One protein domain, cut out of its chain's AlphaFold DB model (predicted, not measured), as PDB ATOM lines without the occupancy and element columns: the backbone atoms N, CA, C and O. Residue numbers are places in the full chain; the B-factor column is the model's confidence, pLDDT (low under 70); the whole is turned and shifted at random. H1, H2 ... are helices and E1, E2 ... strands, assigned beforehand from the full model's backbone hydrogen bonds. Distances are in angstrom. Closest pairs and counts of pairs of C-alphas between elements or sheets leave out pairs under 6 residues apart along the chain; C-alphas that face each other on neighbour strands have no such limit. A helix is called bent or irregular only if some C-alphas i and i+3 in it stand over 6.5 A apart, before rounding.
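What this domain is: This is residues 9 to 115 of the 150 residues of an uncharacterized protein of Rhizopus microsporus ATCC 52813 (UniProt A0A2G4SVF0). A long helix, H2, stands as a post between two parts: on one side H3 folds back from its end and H4 turns back again on H3, and on the other side the two-stranded hairpin E1 E2 packs on H2 with E1. Helix H1 sticks out beyond the hairpin with residues 25 to 30 and 33 to 37, and a long stretch with no named element, residues 38 to 63, leads from it to the beginning of H2. You have 107 residues printed, with two strands and then four helices in the order E1 E2 H1 H2 H3 H4; the sheet E1 - E2 is antiparallel and the class is mostly helix. The whole is flat, spanning 44 by 43 by 19 A, and only just compact, close to loose, with a radius of gyration of the C-alphas of 15.5 A.

Where its parts are: Find C-alpha 9 at (-22.032, 7.929, 18.615); from there E1 runs over residues 9 to 15, 19.2 A long. E2 follows with residues 18 to 23, 15.7 A. H1 takes residues 25 to 37, 19.6 A, and is irregular: C-alphas 26 and 29 are 7.1 A apart. Look next at C-alpha 64, at (-44.057, 8.389, 41.739), where H2 begins; it runs 31.4 A to residue 85. H3, residues 88 to 100, 19.2 A, is irregular too, with C-alphas 89 and 92 7.5 A apart. H4, residues 106 to 115, 14.3 A, ends at C-alpha 115, at (-16.217, 26.092, 25.388).

How they stand to each other: Begin with the hairpin of E1 and E2, antiparallel at 162 degrees, where N 12 and O 20 are 3.0 A apart and N 22 and O 10 2.9 A, both within hydrogen-bond range. From E1, look to H2: the C-alphas of Asp 10 and Ala 82 are the closest, 6.0 A apart. E2 and H2 are apart. H2 and H3 touch and form a helical hairpin, H2 with residues 83 to 84 alone and H3 with residues 91 to 95 alone; the closest C-alphas, of Val 83 and Lys 91, are 5.8 A apart. They run opposite ways at a shallow tilt of 25 degrees. H3 and H4 are a helical hairpin too: H3 touches H4 with residues 95 to 99 alone, the closest C-alphas are those of Ala 95 and Ile 109, 6.9 A, and they run opposite ways at a shallow tilt of 16 degrees. H2 and H4 are close but not clearly touching, with the C-alphas of Gln 80 and Phe 108 closest at 7.9 A. H1 touches no helix. Every O i to N i+4 pair is within hydrogen-bond range in H2 and H4, against 7 of 9 in H1 and 7 of 9 in H3.

The domain as a whole: The two C-alphas farthest apart, of Gln 39 and Asn 114, are 44.0 A apart. The printed part has no cut; H1 to H2 is a long link of 26 residues, and the other links are tight. The mean pLDDT of the printed part is 89.2, and no printed residue is under 70.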
ATOM      1  N   LEU A   9     -22.429   6.662  18.005       89.94
ATOM      2  CA  LEU A   9     -22.032   7.929  18.615       89.94
ATOM      3  C   LEU A   9     -21.868   7.815  20.133       89.94
ATOM      4  O   LEU A   9     -20.959   8.417  20.690       89.94
ATOM      5  N   ASP A  10     -22.738   7.048  20.786       90.94
ATOM      6  CA  ASP A  10     -22.704   6.793  22.227       90.94
ATOM      7  C   ASP A  10     -23.402   5.462  22.540       90.94
ATOM      8  O   ASP A  10     -24.300   5.036  21.806       90.94
ATOM      9  N   ILE A  11     -22.997   4.814  23.632       90.44
ATOM     10  CA  ILE A  11     -23.681   3.647  24.195       90.44
ATOM     11  C   ILE A  11     -23.775   3.840  25.706       90.44
ATOM     12  O   ILE A  11     -22.761   4.021  26.377       90.44
ATOM     13  N   HIS A  12     -24.979   3.720  26.258       89.38
ATOM     14  CA  HIS A  12     -25.187   3.749  27.702       89.38
ATOM     15  C   HIS A  12     -26.226   2.725  28.161       89.38
ATOM     16  O   HIS A  12     -27.059   2.252  27.391       89.38
ATOM     17  N   TYR A  13     -26.177   2.383  29.447       88.38
ATOM     18  CA  TYR A  13     -26.984   1.319  30.048       88.38
ATOM     19  C   TYR A  13     -27.931   1.912  31.091       88.38
ATOM     20  O   TYR A  13     -27.531   2.111  32.242       88.38
ATOM     21  N   PRO A  14     -29.162   2.289  30.705       83.50
ATOM     22  CA  PRO A  14     -30.056   2.985  31.615       83.50
ATOM     23  C   PRO A  14     -30.711   2.084  32.667       83.50
ATOM     24  O   PRO A  14     -31.070   2.601  33.724       83.50
ATOM     25  N   ASP A  15     -30.851   0.785  32.384       84.88
ATOM     26  CA  ASP A  15     -31.443  -0.236  33.254       84.88
ATOM     27  C   ASP A  15     -30.762  -1.600  33.003       84.88
ATOM     28  O   ASP A  15     -30.043  -1.796  32.019       84.88
ATOM     29  N   ARG A  16     -30.986  -2.567  33.895       82.75
ATOM     30  CA  ARG A  16     -30.529  -3.948  33.738       82.75
ATOM     31  C   ARG A  16     -31.122  -4.540  32.462       82.75
ATOM     32  O   ARG A  16     -32.333  -4.509  32.264       82.75
ATOM     33  N   ASN A  17     -30.256  -5.128  31.639       85.75
ATOM     34  CA  ASN A  17     -30.589  -5.753  30.353       85.75
ATOM     35  C   ASN A  17     -31.058  -4.782  29.257       85.75
ATOM     36  O   ASN A  17     -31.548  -5.234  28.225       85.75
ATOM     37  N   ILE A  18     -30.896  -3.470  29.450       88.19
ATOM     38  CA  ILE A  18     -31.229  -2.467  28.439       88.19
ATOM     39  C   ILE A  18     -29.968  -1.688  28.089       88.19
ATOM     40  O   ILE A  18     -29.319  -1.099  28.950       88.19
ATOM     41  N   ALA A  19     -29.633  -1.694  26.802       89.62
ATOM     42  CA  ALA A  19     -28.602  -0.854  26.221       89.62
ATOM     43  C   ALA A  19     -29.273   0.160  25.297       89.62
ATOM     44  O   ALA A  19     -30.101  -0.202  24.461       89.62
ATOM     45  N   VAL A  20     -28.912   1.427  25.446       90.31
ATOM     46  CA  VAL A  20     -29.317   2.504  24.548       90.31
ATOM     47  C   VAL A  20     -28.118   2.863  23.697       90.31
ATOM     48  O   VAL A  20     -27.020   3.073  24.212       90.31
ATOM     49  N   LEU A  21     -28.340   2.927  22.389       91.06
ATOM     50  CA  LEU A  21     -27.335   3.339  21.428       91.06
ATOM     51  C   LEU A  21     -27.780   4.632  20.761       91.06
ATOM     52  O   LEU A  21     -28.899   4.728  20.256       91.06
ATOM     53  N   LEU A  22     -26.878   5.604  20.719       91.00
ATOM     54  CA  LEU A  22     -27.001   6.768  19.861       91.00
ATOM     55  C   LEU A  22     -26.271   6.474  18.555       91.00
ATOM     56  O   LEU A  22     -25.084   6.153  18.557       91.00
ATOM     57  N   ILE A  23     -26.978   6.569  17.436       91.25
ATOM     58  CA  ILE A  23     -26.486   6.133  16.130       91.25
ATOM     59  C   ILE A  23     -26.804   7.210  15.096       91.25
ATOM     60  O   ILE A  23     -27.818   7.897  15.199       91.25
ATOM     61  N   HIS A  24     -25.946   7.353  14.089       89.19
ATOM     62  CA  HIS A  24     -26.235   8.192  12.931       89.19
ATOM     63  C   HIS A  24     -27.506   7.727  12.196       89.19
ATOM     64  O   HIS A  24     -27.645   6.538  11.909       89.19
ATOM     65  N   ASN A  25     -28.394   8.657  11.824       87.19
ATOM     66  CA  ASN A  25     -29.696   8.346  11.211       87.19
ATOM     67  C   ASN A  25     -29.587   7.436   9.974       87.19
ATOM     68  O   ASN A  25     -30.310   6.449   9.873       87.19
ATOM     69  N   ASP A  26     -28.624   7.701   9.087       88.31
ATOM     70  CA  ASP A  26     -28.395   6.889   7.878       88.31
ATOM     71  C   ASP A  26     -28.031   5.425   8.166       88.31
ATOM     72  O   ASP A  26     -28.202   4.564   7.309       88.31
ATOM     73  N   TYR A  27     -27.521   5.126   9.363       90.00
ATOM     74  CA  TYR A  27     -27.107   3.776   9.750       90.00
ATOM     75  C   TYR A  27     -28.219   2.999  10.471       90.00
ATOM     76  O   TYR A  27     -28.075   1.806  10.722       90.00
ATOM     77  N   VAL A  28     -29.351   3.638  10.792       89.06
ATOM     78  CA  VAL A  28     -30.426   3.016  11.582       89.06
ATOM     79  C   VAL A  28     -31.009   1.786  10.885       89.06
ATOM     80  O   VAL A  28     -31.242   0.778  11.547       89.06
ATOM     81  N   ALA A  29     -31.236   1.842   9.570       90.12
ATOM     82  CA  ALA A  29     -31.823   0.725   8.825       90.12
ATOM     83  C   ALA A  29     -30.893  -0.501   8.799       90.12
ATOM     84  O   ALA A  29     -31.306  -1.599   9.170       90.12
ATOM     85  N   GLU A  30     -29.623  -0.294   8.443       90.62
ATOM     86  CA  GLU A  30     -28.601  -1.348   8.423       90.62
ATOM     87  C   GLU A  30     -28.384  -1.942   9.822       90.62
ATOM     88  O   GLU A  30     -28.350  -3.160  10.001       90.62
ATOM     89  N   PHE A  31     -28.300  -1.086  10.844       88.75
ATOM     90  CA  PHE A  31     -28.114  -1.530  12.218       88.75
ATOM     91  C   PHE A  31     -29.303  -2.349  12.726       88.75
ATOM     92  O   PHE A  31     -29.108  -3.358  13.405       88.75
ATOM     93  N   LYS A  32     -30.536  -1.965  12.368       88.88
ATOM     94  CA  LYS A  32     -31.729  -2.742  12.718       88.88
ATOM     95  C   LYS A  32     -31.695  -4.139  12.107       88.88
ATOM     96  O   LYS A  32     -31.861  -5.114  12.834       88.88
ATOM     97  N   GLN A  33     -31.375  -4.241  10.819       89.56
ATOM     98  CA  GLN A  33     -31.243  -5.523  10.128       89.56
ATOM     99  C   GLN A  33     -30.155  -6.409  10.757       89.56
ATOM    100  O   GLN A  33     -30.327  -7.624  10.907       89.56
ATOM    101  N   LEU A  34     -29.032  -5.812  11.171       89.44
ATOM    102  CA  LEU A  34     -27.962  -6.531  11.860       89.44
ATOM    103  C   LEU A  34     -28.432  -7.098  13.206       89.44
ATOM    104  O   LEU A  34     -28.118  -8.245  13.526       89.44
ATOM    105  N   LEU A  35     -29.178  -6.315  13.986       88.44
ATOM    106  CA  LEU A  35     -29.730  -6.748  15.269       88.44
ATOM    107  C   LEU A  35     -30.773  -7.861  15.105       88.44
ATOM    108  O   LEU A  35     -30.720  -8.845  15.842       88.44
ATOM    109  N   GLU A  36     -31.648  -7.761  14.104       88.50
ATOM    110  CA  GLU A  36     -32.626  -8.804  13.763       88.50
ATOM    111  C   GLU A  36     -31.938 -10.118  13.382       88.50
ATOM    112  O   GLU A  36     -32.271 -11.178  13.911       88.50
ATOM    113  N   THR A  37     -30.893 -10.045  12.552       89.25
ATOM    114  CA  THR A  37     -30.074 -11.210  12.169       89.25
ATOM    115  C   THR A  37     -29.426 -11.882  13.383       89.25
ATOM    116  O   THR A  37     -29.129 -13.078  13.369       89.25
ATOM    117  N   LYS A  38     -29.184 -11.119  14.452       86.38
ATOM    118  CA  LYS A  38     -28.598 -11.593  15.711       86.38
ATOM    119  C   LYS A  38     -29.636 -11.892  16.794       86.38
ATOM    120  O   LYS A  38     -29.231 -12.172  17.918       86.38
ATOM    121  N   GLN A  39     -30.929 -11.870  16.462       87.31
ATOM    122  CA  GLN A  39     -32.040 -12.128  17.386       87.31
ATOM    123  C   GLN A  39     -32.029 -11.204  18.617       87.31
ATOM    124  O   GLN A  39     -32.433 -11.593  19.710       87.31
ATOM    125  N   VAL A  40     -31.555  -9.965  18.454       86.12
ATOM    126  CA  VAL A  40     -31.598  -8.959  19.517       86.12
ATOM    127  C   VAL A  40     -32.975  -8.299  19.527       86.12
ATOM    128  O   VAL A  40     -33.453  -7.813  18.503       86.12
ATOM    129  N   HIS A  41     -33.608  -8.256  20.697       85.75
ATOM    130  CA  HIS A  41     -34.924  -7.646  20.869       85.75
ATOM    131  C   HIS A  41     -34.831  -6.125  21.048       85.75
ATOM    132  O   HIS A  41     -34.059  -5.632  21.870       85.75
ATOM    133  N   PHE A  42     -35.674  -5.381  20.328       85.31
ATOM    134  CA  PHE A  42     -35.856  -3.946  20.548       85.31
ATOM    135  C   PHE A  42     -36.803  -3.696  21.725       85.31
ATOM    136  O   PHE A  42     -37.902  -4.251  21.793       85.31
ATOM    137  N   ALA A  43     -36.387  -2.833  22.651       84.00
ATOM    138  CA  ALA A  43     -37.208  -2.427  23.783       84.00
ATOM    139  C   ALA A  43     -38.239  -1.370  23.345       84.00
ATOM    140  O   ALA A  43     -38.008  -0.171  23.470       84.00
ATOM    141  N   ASN A  44     -39.383  -1.817  22.822       81.25
ATOM    142  CA  ASN A  44     -40.411  -0.923  22.265       81.25
ATOM    143  C   ASN A  44     -41.148  -0.080  23.324       81.25
ATOM    144  O   ASN A  44     -41.673   0.979  23.001       81.25
ATOM    145  N   ASN A  45     -41.168  -0.533  24.582       84.25
ATOM    146  CA  ASN A  45     -41.954   0.078  25.663       84.25
ATOM    147  C   ASN A  45     -41.069   0.712  26.749       84.25
ATOM    148  O   ASN A  45     -41.480   0.817  27.904       84.25
ATOM    149  N   PHE A  46     -39.830   1.067  26.411       84.56
ATOM    150  CA  PHE A  46     -38.889   1.636  27.368       84.56
ATOM    151  C   PHE A  46     -38.867   3.162  27.288       84.56
ATOM    152  O   PHE A  46     -38.469   3.725  26.269       84.56
ATOM    153  N   ASP A  47     -39.231   3.823  28.388       87.12
ATOM    154  CA  ASP A  47     -39.061   5.265  28.549       87.12
ATOM    155  C   ASP A  47     -38.033   5.559  29.657       87.12
ATOM    156  O   ASP A  47     -38.303   5.306  30.838       87.12
ATOM    157  N   PRO A  48     -36.854   6.116  29.322       85.12
ATOM    158  CA  PRO A  48     -35.833   6.445  30.311       85.12
ATOM    159  C   PRO A  48     -36.237   7.578  31.268       85.12
ATOM    160  O   PRO A  48     -35.547   7.791  32.263       85.12
ATOM    161  N   ARG A  49     -37.314   8.319  30.981       87.50
ATOM    162  CA  ARG A  49     -37.828   9.407  31.831       87.50
ATOM    163  C   ARG A  49     -38.901   8.959  32.810       87.50
ATOM    164  O   ARG A  49     -39.268   9.720  33.698       87.50
ATOM    165  N   ASN A  50     -39.403   7.740  32.669       87.62
ATOM    166  CA  ASN A  50     -40.444   7.231  33.540       87.62
ATOM    167  C   ASN A  50     -39.852   6.813  34.900       87.62
ATOM    168  O   ASN A  50     -38.853   6.093  34.957       87.62
ATOM    169  N   GLY A  51     -40.480   7.223  36.008       82.94
ATOM    170  CA  GLY A  51     -40.044   6.856  37.359       82.94
ATOM    171  C   GLY A  51     -40.006   5.342  37.619       82.94
ATOM    172  O   GLY A  51     -39.198   4.880  38.429       82.94
ATOM    173  N   SER A  52     -40.812   4.554  36.898       83.56
ATOM    174  CA  SER A  52     -40.808   3.082  36.965       83.56
ATOM    175  C   SER A  52     -39.517   2.447  36.432       83.56
ATOM    176  O   SER A  52     -39.148   1.351  36.860       83.56
ATOM    177  N   THR A  53     -38.788   3.155  35.564       83.31
ATOM    178  CA  THR A  53     -37.491   2.734  35.019       83.31
ATOM    179  C   THR A  53     -36.369   2.832  36.059       83.31
ATOM    180  O   THR A  53     -35.383   2.097  35.990       83.31
ATOM    181  N   LEU A  54     -36.513   3.692  37.075       84.62
ATOM    182  CA  LEU A  54     -35.569   3.765  38.190       84.62
ATOM    183  C   LEU A  54     -35.785   2.595  39.149       84.62
ATOM    184  O   LEU A  54     -36.615   2.665  40.051       84.62
ATOM    185  N   LYS A  55     -35.008   1.522  38.979       82.56
ATOM    186  CA  LYS A  55     -35.030   0.332  39.852       82.56
ATOM    187  C   LYS A  55     -34.037   0.388  41.014       82.56
ATOM    188  O   LYS A  55     -33.833  -0.614  41.699       82.56
ATOM    189  N   ASP A  56     -33.397   1.533  41.221       82.81
ATOM    190  CA  ASP A  56     -32.423   1.697  42.291       82.81
ATOM    191  C   ASP A  56     -33.117   1.668  43.666       82.81
ATOM    192  O   ASP A  56     -34.051   2.448  43.891       82.81
ATOM    193  N   PRO A  57     -32.687   0.786  44.594       84.06
ATOM    194  CA  PRO A  57     -33.220   0.743  45.946       84.06
ATOM    195  C   PRO A  57     -33.218   2.083  46.679       84.06
ATOM    196  O   PRO A  57     -34.107   2.296  47.497       84.06
ATOM    197  N   GLN A  58     -32.286   2.987  46.365       85.75
ATOM    198  CA  GLN A  58     -32.191   4.298  47.012       85.75
ATOM    199  C   GLN A  58     -33.396   5.218  46.732       85.75
ATOM    200  O   GLN A  58     -33.598   6.195  47.444       85.75
ATOM    201  N   TYR A  59     -34.199   4.918  45.702       83.19
ATOM    202  CA  TYR A  59     -35.371   5.708  45.302       83.19
ATOM    203  C   TYR A  59     -36.702   5.003  45.598       83.19
ATOM    204  O   TYR A  59     -37.741   5.428  45.095       83.19
ATOM    205  N   LYS A  60     -36.692   3.906  46.368       81.44
ATOM    206  CA  LYS A  60     -37.899   3.110  46.655       81.44
ATOM    207  C   LYS A  60     -38.944   3.864  47.468       81.44
ATOM    208  O   LYS A  60     -40.127   3.659  47.228       81.44
ATOM    209  N   ASP A  61     -38.493   4.727  48.372       87.56
ATOM    210  CA  ASP A  61     -39.364   5.463  49.293       87.56
ATOM    211  C   ASP A  61     -39.891   6.778  48.694       87.56
ATOM    212  O   ASP A  61     -40.727   7.446  49.295       87.56
ATOM    213  N   LEU A  62     -39.412   7.155  47.501       86.94
ATOM    214  CA  LEU A  62     -39.865   8.350  46.793       86.94
ATOM    215  C   LEU A  62     -41.250   8.135  46.176       86.94
ATOM    216  O   LEU A  62     -41.564   7.060  45.650       86.94
ATOM    217  N   THR A  63     -42.048   9.200  46.146       90.00
ATOM    218  CA  THR A  63     -43.324   9.212  45.423       90.00
ATOM    219  C   THR A  63     -43.110   9.018  43.919       90.00
ATOM    220  O   THR A  63     -42.034   9.281  43.376       90.00
ATOM    221  N   GLU A  64     -44.141   8.584  43.195       87.81
ATOM    222  CA  GLU A  64     -44.057   8.389  41.739       87.81
ATOM    223  C   GLU A  64     -43.641   9.672  40.994       87.81
ATOM    224  O   GLU A  64     -42.839   9.629  40.055       87.81
ATOM    225  N   GLN A  65     -44.128  10.826  41.458       89.19
ATOM    226  CA  GLN A  65     -43.778  12.128  40.900       89.19
ATOM    227  C   GLN A  65     -42.300  12.468  41.131       89.19
ATOM    228  O   GLN A  65     -41.609  12.878  40.196       89.19
ATOM    229  N   GLU A  66     -41.790  12.264  42.346       90.62
ATOM    230  CA  GLU A  66     -40.378  12.494  42.674       90.62
ATOM    231  C   GLU A  66     -39.460  11.544  41.904       90.62
ATOM    232  O   GLU A  66     -38.438  11.970  41.363       90.62
ATOM    233  N   ARG A  67     -39.848  10.270  41.769       89.75
ATOM    234  CA  ARG A  67     -39.113   9.294  40.954       89.75
ATOM    235  C   ARG A  67     -39.067   9.712  39.495       89.75
ATOM    236  O   ARG A  67     -38.010   9.646  38.880       89.75
ATOM    237  N   THR A  68     -40.180  10.176  38.940       91.12
ATOM    238  CA  THR A  68     -40.229  10.651  37.550       91.12
ATOM    239  C   THR A  68     -39.357  11.891  37.358       91.12
ATOM    240  O   THR A  68     -38.594  11.972  36.397       91.12
ATOM    241  N   SER A  69     -39.377  12.827  38.311       91.75
ATOM    242  CA  SER A  69     -38.482  13.991  38.300       91.75
ATOM    243  C   SER A  69     -37.005  13.571  38.311       91.75
ATOM    244  O   SER A  69     -36.223  14.023  37.472       91.75
ATOM    245  N   LYS A  70     -36.633  12.622  39.179       91.50
ATOM    246  CA  LYS A  70     -35.275  12.065  39.224       91.50
ATOM    247  C   LYS A  70     -34.888  11.307  37.961       91.50
ATOM    248  O   LYS A  70     -33.750  11.433  37.514       91.50
ATOM    249  N   ALA A  71     -35.806  10.561  37.355       91.31
ATOM    250  CA  ALA A  71     -35.549   9.847  36.107       91.31
ATOM    251  C   ALA A  71     -35.242  10.836  34.974       91.31
ATOM    252  O   ALA A  71     -34.260  10.662  34.250       91.31
ATOM    253  N   CYS A  72     -36.012  11.923  34.881       91.69
ATOM    254  CA  CYS A  72     -35.746  13.027  33.963       91.69
ATOM    255  C   CYS A  72     -34.372  13.667  34.199       91.69
ATOM    256  O   CYS A  72     -33.622  13.844  33.238       91.69
ATOM    257  N   GLU A  73     -34.023  13.975  35.452       92.19
ATOM    258  CA  GLU A  73     -32.729  14.564  35.822       92.19
ATOM    259  C   GLU A  73     -31.561  13.656  35.404       92.19
ATOM    260  O   GLU A  73     -30.643  14.082  34.701       92.19
ATOM    261  N   ILE A  74     -31.624  12.374  35.769       91.31
ATOM    262  CA  ILE A  74     -30.599  11.378  35.437       91.31
ATOM    263  C   ILE A  74     -30.481  11.213  33.921       91.31
ATOM    264  O   ILE A  74     -29.371  11.157  33.385       91.31
ATOM    265  N   GLN A  75     -31.607  11.154  33.207       91.75
ATOM    266  CA  GLN A  75     -31.586  11.029  31.756       91.75
ATOM    267  C   GLN A  75     -30.971  12.261  31.094       91.75
ATOM    268  O   GLN A  75     -30.181  12.125  30.160       91.75
ATOM    269  N   GLN A  76     -31.270  13.459  31.590       93.00
ATOM    270  CA  GLN A  76     -30.657  14.685  31.100       93.00
ATOM    271  C   GLN A  76     -29.137  14.675  31.315       93.00
ATOM    272  O   GLN A  76     -28.391  14.946  30.376       93.00
ATOM    273  N   GLN A  77     -28.667  14.282  32.503       92.81
ATOM    274  CA  GLN A  77     -27.235  14.150  32.796       92.81
ATOM    275  C   GLN A  77     -26.544  13.139  31.870       92.81
ATOM    276  O   GLN A  77     -25.436  13.389  31.396       92.81
ATOM    277  N   ARG A  78     -27.193  12.004  31.573       91.75
ATOM    278  CA  ARG A  78     -26.678  11.009  30.618       91.75
ATOM    279  C   ARG A  78     -26.509  11.606  29.224       91.75
ATOM    280  O   ARG A  78     -25.446  11.449  28.634       91.75
ATOM    281  N   LEU A  79     -27.505  12.342  28.731       93.25
ATOM    282  CA  LEU A  79     -27.434  12.992  27.419       93.25
ATOM    283  C   LEU A  79     -26.357  14.081  27.367       93.25
ATOM    284  O   LEU A  79     -25.644  14.174  26.372       93.25
ATOM    285  N   GLN A  80     -26.188  14.866  28.434       94.06
ATOM    286  CA  GLN A  80     -25.099  15.844  28.529       94.06
ATOM    287  C   GLN A  80     -23.729  15.163  28.449       94.06
ATOM    288  O   GLN A  80     -22.882  15.576  27.659       94.06
ATOM    289  N   ARG A  81     -23.522  14.083  29.213       93.06
ATOM    290  CA  ARG A  81     -22.278  13.295  29.171       93.06
ATOM    291  C   ARG A  81     -22.033  12.689  27.791       93.06
ATOM    292  O   ARG A  81     -20.911  12.774  27.304       93.06
ATOM    293  N   ALA A  82     -23.072  12.149  27.154       92.81
ATOM    294  CA  ALA A  82     -22.987  11.627  25.793       92.81
ATOM    295  C   ALA A  82     -22.517  12.719  24.820       92.81
ATOM    296  O   ALA A  82     -21.540  12.522  24.105       92.81
ATOM    297  N   VAL A  83     -23.127  13.911  24.851       93.88
ATOM    298  CA  VAL A  83     -22.703  15.047  24.012       93.88
ATOM    299  C   VAL A  83     -21.238  15.414  24.245       93.88
ATOM    300  O   VAL A  83     -20.500  15.608  23.282       93.88
ATOM    301  N   LEU A  84     -20.787  15.483  25.498       92.12
ATOM    302  CA  LEU A  84     -19.397  15.830  25.810       92.12
ATOM    303  C   LEU A  84     -18.394  14.774  25.316       92.12
ATOM    304  O   LEU A  84     -17.271  15.131  24.961       92.12
ATOM    305  N   HIS A  85     -18.798  13.503  25.266       89.81
ATOM    306  CA  HIS A  85     -17.955  12.389  24.830       89.81
ATOM    307  C   HIS A  85     -17.913  12.205  23.304       89.81
ATOM    308  O   HIS A  85     -16.917  11.727  22.757       89.81
ATOM    309  N   ILE A  86     -18.978  12.595  22.601       90.38
ATOM    310  CA  ILE A  86     -19.075  12.494  21.143       90.38
ATOM    311  C   ILE A  86     -17.986  13.334  20.457       90.38
ATOM    312  O   ILE A  86     -17.613  14.419  20.902       90.38
ATOM    313  N   ARG A  87     -17.489  12.836  19.319       88.25
ATOM    314  CA  ARG A  87     -16.456  13.505  18.513       88.25
ATOM    315  C   ARG A  87     -16.904  14.891  18.046       88.25
ATOM    316  O   ARG A  87     -18.042  15.077  17.616       88.25
ATOM    317  N   GLU A  88     -15.961  15.829  18.028       87.25
ATOM    318  CA  GLU A  88     -16.199  17.255  17.763       87.25
ATOM    319  C   GLU A  88     -17.013  17.536  16.487       87.25
ATOM    320  O   GLU A  88     -17.917  18.368  16.501       87.25
ATOM    321  N   LEU A  89     -16.750  16.787  15.408       87.31
ATOM    322  CA  LEU A  89     -17.398  16.970  14.100       87.31
ATOM    323  C   LEU A  89     -18.926  16.823  14.135       87.31
ATOM    324  O   LEU A  89     -19.619  17.484  13.370       87.31
ATOM    325  N   VAL A  90     -19.453  15.963  15.007       88.81
ATOM    326  CA  VAL A  90     -20.895  15.663  15.094       88.81
ATOM    327  C   VAL A  90     -21.512  16.103  16.424       88.81
ATOM    328  O   VAL A  90     -22.735  16.157  16.546       88.81
ATOM    329  N   LYS A  91     -20.685  16.493  17.399       91.94
ATOM    330  CA  LYS A  91     -21.078  16.931  18.746       91.94
ATOM    331  C   LYS A  91     -22.164  18.008  18.738       91.94
ATOM    332  O   LYS A  91     -23.203  17.834  19.368       91.94
ATOM    333  N   PHE A  92     -21.952  19.099  18.003       91.94
ATOM    334  CA  PHE A  92     -22.889  20.232  17.988       91.94
ATOM    335  C   PHE A  92     -24.210  19.894  17.301       91.94
ATOM    336  O   PHE A  92     -25.263  20.317  17.769       91.94
ATOM    337  N   ALA A  93     -24.169  19.093  16.232       92.06
ATOM    338  CA  ALA A  93     -25.378  18.639  15.553       92.06
ATOM    339  C   ALA A  93     -26.241  17.771  16.483       92.06
ATOM    340  O   ALA A  93     -27.448  17.982  16.588       92.06
ATOM    341  N   VAL A  94     -25.612  16.850  17.223       92.50
ATOM    342  CA  VAL A  94     -26.294  16.022  18.230       92.50
ATOM    343  C   VAL A  94     -26.851  16.880  19.367       92.50
ATOM    344  O   VAL A  94     -28.012  16.721  19.741       92.50
ATOM    345  N   ALA A  95     -26.057  17.812  19.901       94.19
ATOM    346  CA  ALA A  95     -26.484  18.702  20.978       94.19
ATOM    347  C   ALA A  95     -27.709  19.534  20.569       94.19
ATOM    348  O   ALA A  95     -28.691  19.613  21.308       94.19
ATOM    349  N   TYR A  96     -27.676  20.102  19.362       93.81
ATOM    350  CA  TYR A  96     -28.783  20.878  18.818       93.81
ATOM    351  C   TYR A  96     -30.030  20.018  18.591       93.81
ATOM    352  O   TYR A  96     -31.131  20.428  18.958       93.81
ATOM    353  N   TYR A  97     -29.873  18.794  18.078       93.19
ATOM    354  CA  TYR A  97     -30.978  17.845  17.957       93.19
ATOM    355  C   TYR A  97     -31.618  17.547  19.323       93.19
ATOM    356  O   TYR A  97     -32.835  17.640  19.470       93.19
ATOM    357  N   PHE A  98     -30.822  17.276  20.361       93.94
ATOM    358  CA  PHE A  98     -31.340  17.054  21.716       93.94
ATOM    359  C   PHE A  98     -32.051  18.281  22.296       93.94
ATOM    360  O   PHE A  98     -33.051  18.132  23.001       93.94
ATOM    361  N   TYR A  99     -31.580  19.490  21.988       94.50
ATOM    362  CA  TYR A  99     -32.280  20.723  22.344       94.50
ATOM    363  C   TYR A  99     -33.645  20.828  21.644       94.50
ATOM    364  O   TYR A  99     -34.646  21.100  22.305       94.50
ATOM    365  N   GLN A 100     -33.727  20.528  20.342       94.06
ATOM    366  CA  GLN A 100     -34.997  20.518  19.603       94.06
ATOM    367  C   GLN A 100     -35.999  19.501  20.165       94.06
ATOM    368  O   GLN A 100     -37.192  19.789  20.245       94.06
ATOM    369  N   GLN A 101     -35.517  18.343  20.622       90.31
ATOM    370  CA  GLN A 101     -36.344  17.336  21.294       90.31
ATOM    371  C   GLN A 101     -36.740  17.722  22.734       90.31
ATOM    372  O   GLN A 101     -37.417  16.951  23.413       90.31
ATOM    373  N   LYS A 102     -36.329  18.904  23.220       91.75
ATOM    374  CA  LYS A 102     -36.509  19.377  24.605       91.75
ATOM    375  C   LYS A 102     -35.868  18.451  25.642       91.75
ATOM    376  O   LYS A 102     -36.320  18.359  26.779       91.75
ATOM    377  N   TRP A 103     -34.818  17.736  25.247       90.56
ATOM    378  CA  TRP A 103     -34.081  16.835  26.130       90.56
ATOM    379  C   TRP A 103     -32.939  17.540  26.857       90.56
ATOM    380  O   TRP A 103     -32.559  17.117  27.946       90.56
ATOM    381  N   LEU A 104     -32.405  18.602  26.255       93.12
ATOM    382  CA  LEU A 104     -31.383  19.467  26.832       93.12
ATOM    383  C   LEU A 104     -31.884  20.907  26.925       93.12
ATOM    384  O   LEU A 104     -32.743  21.338  26.157       93.12
ATOM    385  N   THR A 105     -31.332  21.655  27.878       92.12
ATOM    386  CA  THR A 105     -31.653  23.067  28.094       92.12
ATOM    387  C   THR A 105     -30.794  23.960  27.214       92.12
ATOM    388  O   THR A 105     -29.655  23.625  26.888       92.12
ATOM    389  N   LYS A 106     -31.310  25.153  26.904       92.38
ATOM    390  CA  LYS A 106     -30.543  26.189  26.207       92.38
ATOM    391  C   LYS A 106     -29.242  26.536  26.944       92.38
ATOM    392  O   LYS A 106     -28.205  26.640  26.307       92.38
ATOM    393  N   SER A 107     -29.276  26.593  28.279       93.44
ATOM    394  CA  SER A 107     -28.089  26.875  29.100       93.44
ATOM    395  C   SER A 107     -26.926  25.916  28.838       93.44
ATOM    396  O   SER A 107     -25.780  26.347  28.796       93.44
ATOM    397  N   PHE A 108     -27.207  24.628  28.615       93.12
ATOM    398  CA  PHE A 108     -26.175  23.651  28.280       93.12
ATOM    399  C   PHE A 108     -25.601  23.887  26.876       93.12
ATOM    400  O   PHE A 108     -24.396  23.758  26.676       93.12
ATOM    401  N   ILE A 109     -26.442  24.263  25.907       93.62
ATOM    402  CA  ILE A 109     -25.996  24.602  24.547       93.62
ATOM    403  C   ILE A 109     -25.106  25.848  24.558       93.62
ATOM    404  O   ILE A 109     -24.056  25.854  23.922       93.62
ATOM    405  N   ASP A 110     -25.486  26.873  25.320       92.62
ATOM    406  CA  ASP A 110     -24.706  28.104  25.459       92.62
ATOM    407  C   ASP A 110     -23.340  27.816  26.111       92.62
ATOM    408  O   ASP A 110     -22.305  28.243  25.602       92.62
ATOM    409  N   GLN A 111     -23.307  27.000  27.174       92.00
ATOM    410  CA  GLN A 111     -22.057  26.530  27.794       92.00
ATOM    411  C   GLN A 111     -21.175  25.753  26.810       92.00
ATOM    412  O   GLN A 111     -19.964  25.976  26.747       92.00
ATOM    413  N   LEU A 112     -21.776  24.863  26.017       91.50
ATOM    414  CA  LEU A 112     -21.067  24.085  25.008       91.50
ATOM    415  C   LEU A 112     -20.446  24.995  23.938       91.50
ATOM    416  O   LEU A 112     -19.287  24.811  23.572       91.50
ATOM    417  N   ASN A 113     -21.180  26.005  23.472       88.44
ATOM    418  CA  ASN A 113     -20.681  26.972  22.497       88.44
ATOM    419  C   ASN A 113     -19.552  27.831  23.074       88.44
ATOM    420  O   ASN A 113     -18.528  27.998  22.418       88.44
ATOM    421  N   ASN A 114     -19.679  28.306  24.314       87.12
ATOM    422  CA  ASN A 114     -18.621  29.079  24.967       87.12
ATOM    423  C   ASN A 114     -17.324  28.270  25.097       87.12
ATOM    424  O   ASN A 114     -16.249  28.808  24.865       87.12
ATOM    425  N   SER A 115     -17.406  26.961  25.367       80.62
ATOM    426  CA  SER A 115     -16.217  26.092  25.388       80.62
ATOM    427  C   SER A 115     -15.520  25.964  24.025       80.62
ATOM    428  O   SER A 115     -14.322  25.698  23.965       80.62
TER     429      SER A 115